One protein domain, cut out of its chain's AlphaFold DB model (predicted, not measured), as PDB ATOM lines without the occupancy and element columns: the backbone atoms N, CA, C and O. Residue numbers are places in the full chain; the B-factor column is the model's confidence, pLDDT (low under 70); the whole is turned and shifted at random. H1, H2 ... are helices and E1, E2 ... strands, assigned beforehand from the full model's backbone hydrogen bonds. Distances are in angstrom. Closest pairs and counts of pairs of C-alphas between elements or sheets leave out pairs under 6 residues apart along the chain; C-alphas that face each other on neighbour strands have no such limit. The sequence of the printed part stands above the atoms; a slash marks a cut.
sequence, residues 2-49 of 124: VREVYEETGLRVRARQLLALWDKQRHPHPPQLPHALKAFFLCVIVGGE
ATOM      1  N   VAL A   2       9.518 -19.265  41.925       97.25
ATOM      2  CA  VAL A   2       9.480 -18.170  42.937       97.25
ATOM      3  C   VAL A   2      10.130 -16.878  42.429       97.25
ATOM      4  O   VAL A   2       9.563 -15.805  42.594       97.25
ATOM      5  N   ARG A   3      11.292 -16.999  41.774       97.50
ATOM      6  CA  ARG A   3      11.973 -15.878  41.120       97.50
ATOM      7  C   ARG A   3      11.104 -15.233  40.032       97.50
ATOM      8  O   ARG A   3      10.857 -14.042  40.118       97.50
ATOM      9  N   GLU A   4      10.587 -16.040  39.105       97.56
ATOM     10  CA  GLU A   4       9.694 -15.588  38.022       97.56
ATOM     11  C   GLU A   4       8.485 -14.809  38.565       97.56
ATOM     12  O   GLU A   4       8.187 -13.726  38.087       97.56
ATOM     13  N   VAL A   5       7.835 -15.295  39.635       97.50
ATOM     14  CA  VAL A   5       6.705 -14.580  40.260       97.50
ATOM     15  C   VAL A   5       7.133 -13.196  40.750       97.50
ATOM     16  O   VAL A   5       6.401 -12.228  40.554       97.50
ATOM     17  N   TYR A   6       8.307 -13.076  41.368       97.62
ATOM     18  CA  TYR A   6       8.809 -11.779  41.815       97.62
ATOM     19  C   TYR A   6       9.181 -10.859  40.642       97.62
ATOM     20  O   TYR A   6       8.813  -9.686  40.664       97.62
ATOM     21  N   GLU A   7       9.874 -11.380  39.626       97.69
ATOM     22  CA  GLU A   7      10.289 -10.626  38.433       97.69
ATOM     23  C   GLU A   7       9.071 -10.113  37.638       97.69
ATOM     24  O   GLU A   7       9.031  -8.942  37.269       97.69
ATOM     25  N   GLU A   8       8.030 -10.933  37.470       97.50
ATOM     26  CA  GLU A   8       6.832 -10.583  36.696       97.50
ATOM     27  C   GLU A   8       5.820  -9.730  37.478       97.50
ATOM     28  O   GLU A   8       5.145  -8.891  36.882       97.50
ATOM     29  N   THR A   9       5.702  -9.921  38.801       97.44
ATOM     30  CA  THR A   9       4.586  -9.354  39.595       97.44
ATOM     31  C   THR A   9       5.004  -8.503  40.790       97.44
ATOM     32  O   THR A   9       4.163  -7.819  41.362       97.44
ATOM     33  N   GLY A  10       6.265  -8.552  41.224       97.25
ATOM     34  CA  GLY A  10       6.729  -7.915  42.464       97.25
ATOM     35  C   GLY A  10       6.349  -8.640  43.763       97.25
ATOM     36  O   GLY A  10       6.810  -8.246  44.838       97.25
ATOM     37  N   LEU A  11       5.565  -9.724  43.700       98.12
ATOM     38  CA  LEU A  11       5.168 -10.495  44.878       98.12
ATOM     39  C   LEU A  11       6.274 -11.449  45.338       98.12
ATOM     40  O   LEU A  11       6.865 -12.192  44.554       98.12
ATOM     41  N   ARG A  12       6.504 -11.500  46.652       98.31
ATOM     42  CA  ARG A  12       7.335 -12.522  47.295       98.31
ATOM     43  C   ARG A  12       6.430 -13.661  47.738       98.31
ATOM     44  O   ARG A  12       5.514 -13.467  48.536       98.31
ATOM     45  N   VAL A  13       6.697 -14.862  47.236       98.25
ATOM     46  CA  VAL A  13       5.864 -16.041  47.497       98.25
ATOM     47  C   VAL A  13       6.667 -17.211  48.049       98.25
ATOM     48  O   VAL A  13       7.859 -17.354  47.785       98.25
ATOM     49  N   ARG A  14       5.983 -18.097  48.772       97.50
ATOM     50  CA  ARG A  14       6.492 -19.411  49.168       97.50
ATOM     51  C   ARG A  14       5.685 -20.504  48.477       97.50
ATOM     52  O   ARG A  14       4.461 -20.546  48.610       97.50
ATOM     53  N   ALA A  15       6.369 -21.406  47.772       96.81
ATOM     54  CA  ALA A  15       5.749 -22.599  47.200       96.81
ATOM     55  C   ALA A  15       5.254 -23.510  48.331       96.81
ATOM     56  O   ALA A  15       6.017 -23.853  49.234       96.81
ATOM     57  N   ARG A  16       3.975 -23.882  48.295       95.69
ATOM     58  CA  ARG A  16       3.344 -24.733  49.309       95.69
ATOM     59  C   ARG A  16       3.135 -26.156  48.810       95.69
ATOM     60  O   ARG A  16       3.350 -27.087  49.572       95.69
ATOM     61  N   GLN A  17       2.701 -26.318  47.564       93.69
ATOM     62  CA  GLN A  17       2.344 -27.625  47.011       93.69
ATOM     63  C   GLN A  17       2.445 -27.618  45.485       93.69
ATOM     64  O   GLN A  17       2.094 -26.623  44.851       93.69
ATOM     65  N   LEU A  18       2.888 -28.727  44.891       95.25
ATOM     66  CA  LEU A  18       2.734 -28.978  43.457       95.25
ATOM     67  C   LEU A  18       1.302 -29.466  43.202       95.25
ATOM     68  O   LEU A  18       0.906 -30.512  43.706       95.25
ATOM     69  N   LEU A  19       0.522 -28.696  42.447       93.62
ATOM     70  CA  LEU A  19      -0.870 -29.013  42.124       93.62
ATOM     71  C   LEU A  19      -0.986 -29.958  40.926       93.62
ATOM     72  O   LEU A  19      -1.870 -30.810  40.904       93.62
ATOM     73  N   ALA A  20      -0.122 -29.778  39.926       91.94
ATOM     74  CA  ALA A  20      -0.116 -30.586  38.714       91.94
ATOM     75  C   ALA A  20       1.241 -30.516  38.008       91.94
ATOM     76  O   ALA A  20       1.923 -29.487  38.050       91.94
ATOM     77  N   LEU A  21       1.583 -31.589  37.300       93.50
ATOM     78  CA  LEU A  21       2.657 -31.636  36.317       93.50
ATOM     79  C   LEU A  21       2.041 -32.042  34.976       93.50
ATOM     80  O   LEU A  21       1.408 -33.086  34.883       93.50
ATOM     81  N   TRP A  22       2.184 -31.188  33.968       90.81
ATOM     82  CA  TRP A  22       1.413 -31.263  32.731       90.81
ATOM     83  C   TRP A  22       2.334 -31.420  31.530       90.81
ATOM     84  O   TRP A  22       3.157 -30.543  31.258       90.81
ATOM     85  N   ASP A  23       2.194 -32.516  30.795       90.56
ATOM     86  CA  ASP A  23       3.016 -32.779  29.620       90.56
ATOM     87  C   ASP A  23       2.389 -32.180  28.363       90.56
ATOM     88  O   ASP A  23       1.401 -32.695  27.848       90.56
ATOM     89  N   LYS A  24       2.991 -31.122  27.804       87.81
ATOM     90  CA  LYS A  24       2.437 -30.448  26.622       87.81
ATOM     91  C   LYS A  24       2.224 -31.356  25.408       87.81
ATOM     92  O   LYS A  24       1.377 -31.004  24.596       87.81
ATOM     93  N   GLN A  25       2.973 -32.450  25.253       87.56
ATOM     94  CA  GLN A  25       2.799 -33.378  24.127       87.56
ATOM     95  C   GLN A  25       1.552 -34.251  24.264       87.56
ATOM     96  O   GLN A  25       1.062 -34.786  23.276       87.56
ATOM     97  N   ARG A  26       1.020 -34.383  25.480       87.94
ATOM     98  CA  ARG A  26      -0.103 -35.271  25.802       87.94
ATOM     99  C   ARG A  26      -1.451 -34.561  25.787       87.94
ATOM    100  O   ARG A  26      -2.456 -35.127  26.201       87.94
ATOM    101  N   HIS A  27      -1.469 -33.319  25.315       84.94
ATOM    102  CA  HIS A  27      -2.643 -32.457  25.259       84.94
ATOM    103  C   HIS A  27      -2.730 -31.770  23.891       84.94
ATOM    104  O   HIS A  27      -1.702 -31.645  23.224       84.94
ATOM    105  N   PRO A  28      -3.926 -31.305  23.472       80.75
ATOM    106  CA  PRO A  28      -4.148 -30.674  22.172       80.75
ATOM    107  C   PRO A  28      -3.447 -29.313  22.090       80.75
ATOM    108  O   PRO A  28      -4.019 -28.238  22.285       80.75
ATOM    109  N   HIS A  29      -2.153 -29.363  21.817       78.62
ATOM    110  CA  HIS A  29      -1.291 -28.228  21.576       78.62
ATOM    111  C   HIS A  29      -0.443 -28.518  20.341       78.62
ATOM    112  O   HIS A  29      -0.002 -29.653  20.165       78.62
ATOM    113  N   PRO A  30      -0.157 -27.506  19.502       82.81
ATOM    114  CA  PRO A  30       0.765 -27.685  18.394       82.81
ATOM    115  C   PRO A  30       2.105 -28.256  18.892       82.81
ATOM    116  O   PRO A  30       2.628 -27.740  19.895       82.81
ATOM    117  N   PRO A  31       2.668 -29.276  18.216       80.69
ATOM    118  CA  PRO A  31       3.986 -29.800  18.534       80.69
ATOM    119  C   PRO A  31       5.014 -28.674  18.524       80.69
ATOM    120  O   PRO A  31       5.089 -27.874  17.591       80.69
ATOM    121  N   GLN A  32       5.778 -28.572  19.603       81.56
ATOM    122  CA  GLN A  32       6.787 -27.539  19.784       81.56
ATOM    123  C   GLN A  32       8.032 -28.188  20.364       81.56
ATOM    124  O   GLN A  32       7.941 -28.947  21.329       81.56
ATOM    125  N   LEU A  33       9.179 -27.871  19.768       80.62
ATOM    126  CA  LEU A  33      10.481 -28.163  20.344       80.62
ATOM    127  C   LEU A  33      10.956 -26.942  21.151       80.62
ATOM    128  O   LEU A  33      10.721 -25.807  20.724       80.62
ATOM    129  N   PRO A  34      11.620 -27.148  22.297       85.62
ATOM    130  CA  PRO A  34      11.813 -28.428  22.980       85.62
ATOM    131  C   PRO A  34      10.515 -28.955  23.618       85.62
ATOM    132  O   PRO A  34       9.575 -28.200  23.881       85.62
ATOM    133  N   HIS A  35      10.484 -30.263  23.890       89.25
ATOM    134  CA  HIS A  35       9.446 -30.881  24.717       89.25
ATOM    135  C   HIS A  35       9.376 -30.174  26.076       89.25
ATOM    136  O   HIS A  35      10.406 -29.891  26.686       89.25
ATOM    137  N   ALA A  36       8.165 -29.854  26.534       90.25
ATOM    138  CA  ALA A  36       7.968 -29.053  27.734       90.25
ATOM    139  C   ALA A  36       6.954 -29.690  28.687       90.25
ATOM    140  O   ALA A  36       5.801 -29.933  28.322       90.25
ATOM    141  N   LEU A  37       7.381 -29.845  29.939       92.62
ATOM    142  CA  LEU A  37       6.516 -30.113  31.081       92.62
ATOM    143  C   LEU A  37       6.185 -28.788  31.780       92.62
ATOM    144  O   LEU A  37       7.067 -27.962  32.015       92.62
ATOM    145  N   LYS A  38       4.915 -28.575  32.129       92.38
ATOM    146  CA  LYS A  38       4.459 -27.419  32.911       92.38
ATOM    147  C   LYS A  38       4.110 -27.856  34.328       92.38
ATOM    148  O   LYS A  38       3.187 -28.639  34.521       92.38
ATOM    149  N   ALA A  39       4.819 -27.326  35.315       95.50
ATOM    150  CA  ALA A  39       4.529 -27.557  36.725       95.50
ATOM    151  C   ALA A  39       3.713 -26.389  37.304       95.50
ATOM    152  O   ALA A  39       4.113 -25.230  37.183       95.50
ATOM    153  N   PHE A  40       2.585 -26.692  37.945       95.12
ATOM    154  CA  PHE A  40       1.696 -25.710  38.566       95.12
ATOM    155  C   PHE A  40       1.805 -25.795  40.082       95.12
ATOM    156  O   PHE A  40       1.522 -26.840  40.662       95.12
ATOM    157  N   PHE A  41       2.174 -24.697  40.735       95.88
ATOM    158  CA  PHE A  41       2.372 -24.659  42.182       95.88
ATOM    159  C   PHE A  41       1.304 -23.812  42.869       95.88
ATOM    160  O   PHE A  41       0.970 -22.721  42.413       95.88
ATOM    161  N   LEU A  42       0.802 -24.299  44.003       96.12
ATOM    162  CA  LEU A  42       0.105 -23.479  44.980       96.12
ATOM    163  C   LEU A  42       1.145 -22.671  45.750       96.12
ATOM    164  O   LEU A  42       2.030 -23.244  46.393       96.12
ATOM    165  N   CYS A  43       1.007 -21.354  45.713       96.56
ATOM    166  CA  CYS A  43       1.894 -20.420  46.386       96.56
ATOM    167  C   CYS A  43       1.130 -19.614  47.432       96.56
ATOM    168  O   CYS A  43      -0.051 -19.326  47.263       96.56
ATOM    169  N   VAL A  44       1.823 -19.244  48.504       97.62
ATOM    170  CA  VAL A  44       1.323 -18.309  49.517       97.62
ATOM    171  C   VAL A  44       2.140 -17.029  49.421       97.62
ATOM    172  O   VAL A  44       3.369 -17.097  49.356       97.62
ATOM    173  N   ILE A  45       1.469 -15.877  49.406       97.94
ATOM    174  CA  ILE A  45       2.122 -14.565  49.436       97.94
ATOM    175  C   ILE A  45       2.711 -14.355  50.832       97.94
ATOM    176  O   ILE A  45       2.028 -14.532  51.836       97.94
ATOM    177  N   VAL A  46       3.995 -14.010  50.885       98.31
ATOM    178  CA  VAL A  46       4.733 -13.736  52.130       98.31
ATOM    179  C   VAL A  46       5.262 -12.301  52.191       98.31
ATOM    180  O   VAL A  46       5.914 -11.929  53.160       98.31
ATOM    181  N   GLY A  47       5.005 -11.496  51.159       97.94
ATOM    182  CA  GLY A  47       5.330 -10.074  51.116       97.94
ATOM    183  C   GLY A  47       5.412  -9.540  49.688       97.94
ATOM    184  O   GLY A  47       5.074 -10.240  48.731       97.94
ATOM    185  N   GLY A  48       5.929  -8.321  49.552       97.00
ATOM    186  CA  GLY A  48       5.962  -7.599  48.279       97.00
ATOM    187  C   GLY A  48       4.617  -6.958  47.941       97.00
ATOM    188  O   GLY A  48       3.648  -7.082  48.686       97.00
ATOM    189  N   GLU A  49       4.581  -6.275  46.804       97.06
ATOM    190  CA  GLU A  49       3.408  -5.552  46.316       97.06
ATOM    191  C   GLU A  49       3.173  -5.901  44.853       97.06
ATOM    192  O   GLU A  49       4.127  -6.088  44.091       97.06
TER     193      GLU A  49
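What this domain is: This is residues 2 to 49 of the 124 residues of the protein "DNA mismatch repair protein MutT" of Pseudomonas aeruginosa (UniProt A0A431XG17). A long two-stranded hairpin, E1 and E2, bends sharply near one end, and the short helix H1 sits inside that bend, close to the end of the hairpin where the printed part begins and ends. At the other end a long loop, residues 24 to 36, joins the two strands. The printed part has 48 residues, with one named helix and two named strands in the order H1, E1, E2; the sheet, order E1 - E2, is antiparallel, and the class is mixed, helices and strands. The whole is loose, with a radius of gyration of the C-alphas of 13.7 A, and elongated, spanning 38 by 20 by 14 A.

How they stand to each other: H1, residues 2 to 9, has every O i to N i+4 pair within hydrogen-bond range. A tight link of one residue joins it to E1, residues 11 to 23; their closest C-alphas, those of Tyr 6 and Arg 12, are 5.7 A apart. E1 bends by 84 degrees at residue 14. E1 and E2, residues 37 to 48, form a hairpin of antiparallel neighbours, with 166 degrees between their directions. N 12 and O 47 are within hydrogen-bond range at 2.8 A, as are N 38 and O 22 at 2.8 A. E2 bends by 76 degrees at residue 45. H1 and E2 are near each other, with 5 pairs of C-alphas within 10 A.

Where its parts are: H1 begins at C-alpha 2, (9.480, -18.170, 42.937), and is 10.6 A long from first to last C-alpha. E1 is 27.1 A long and ends at C-alpha 23, (3.016, -32.779, 29.620). E2 is 28.3 A long and ends at C-alpha 48, (5.962, -7.599, 48.279).

The domain as a whole: The two C-alphas farthest apart, those of Pro 31 and Gly 47, are 38.1 A apart. The link from E1 to E2 is long, with 13 residues. The printed part has no cut. Its mean pLDDT is 92.9, and no printed residue is under 70.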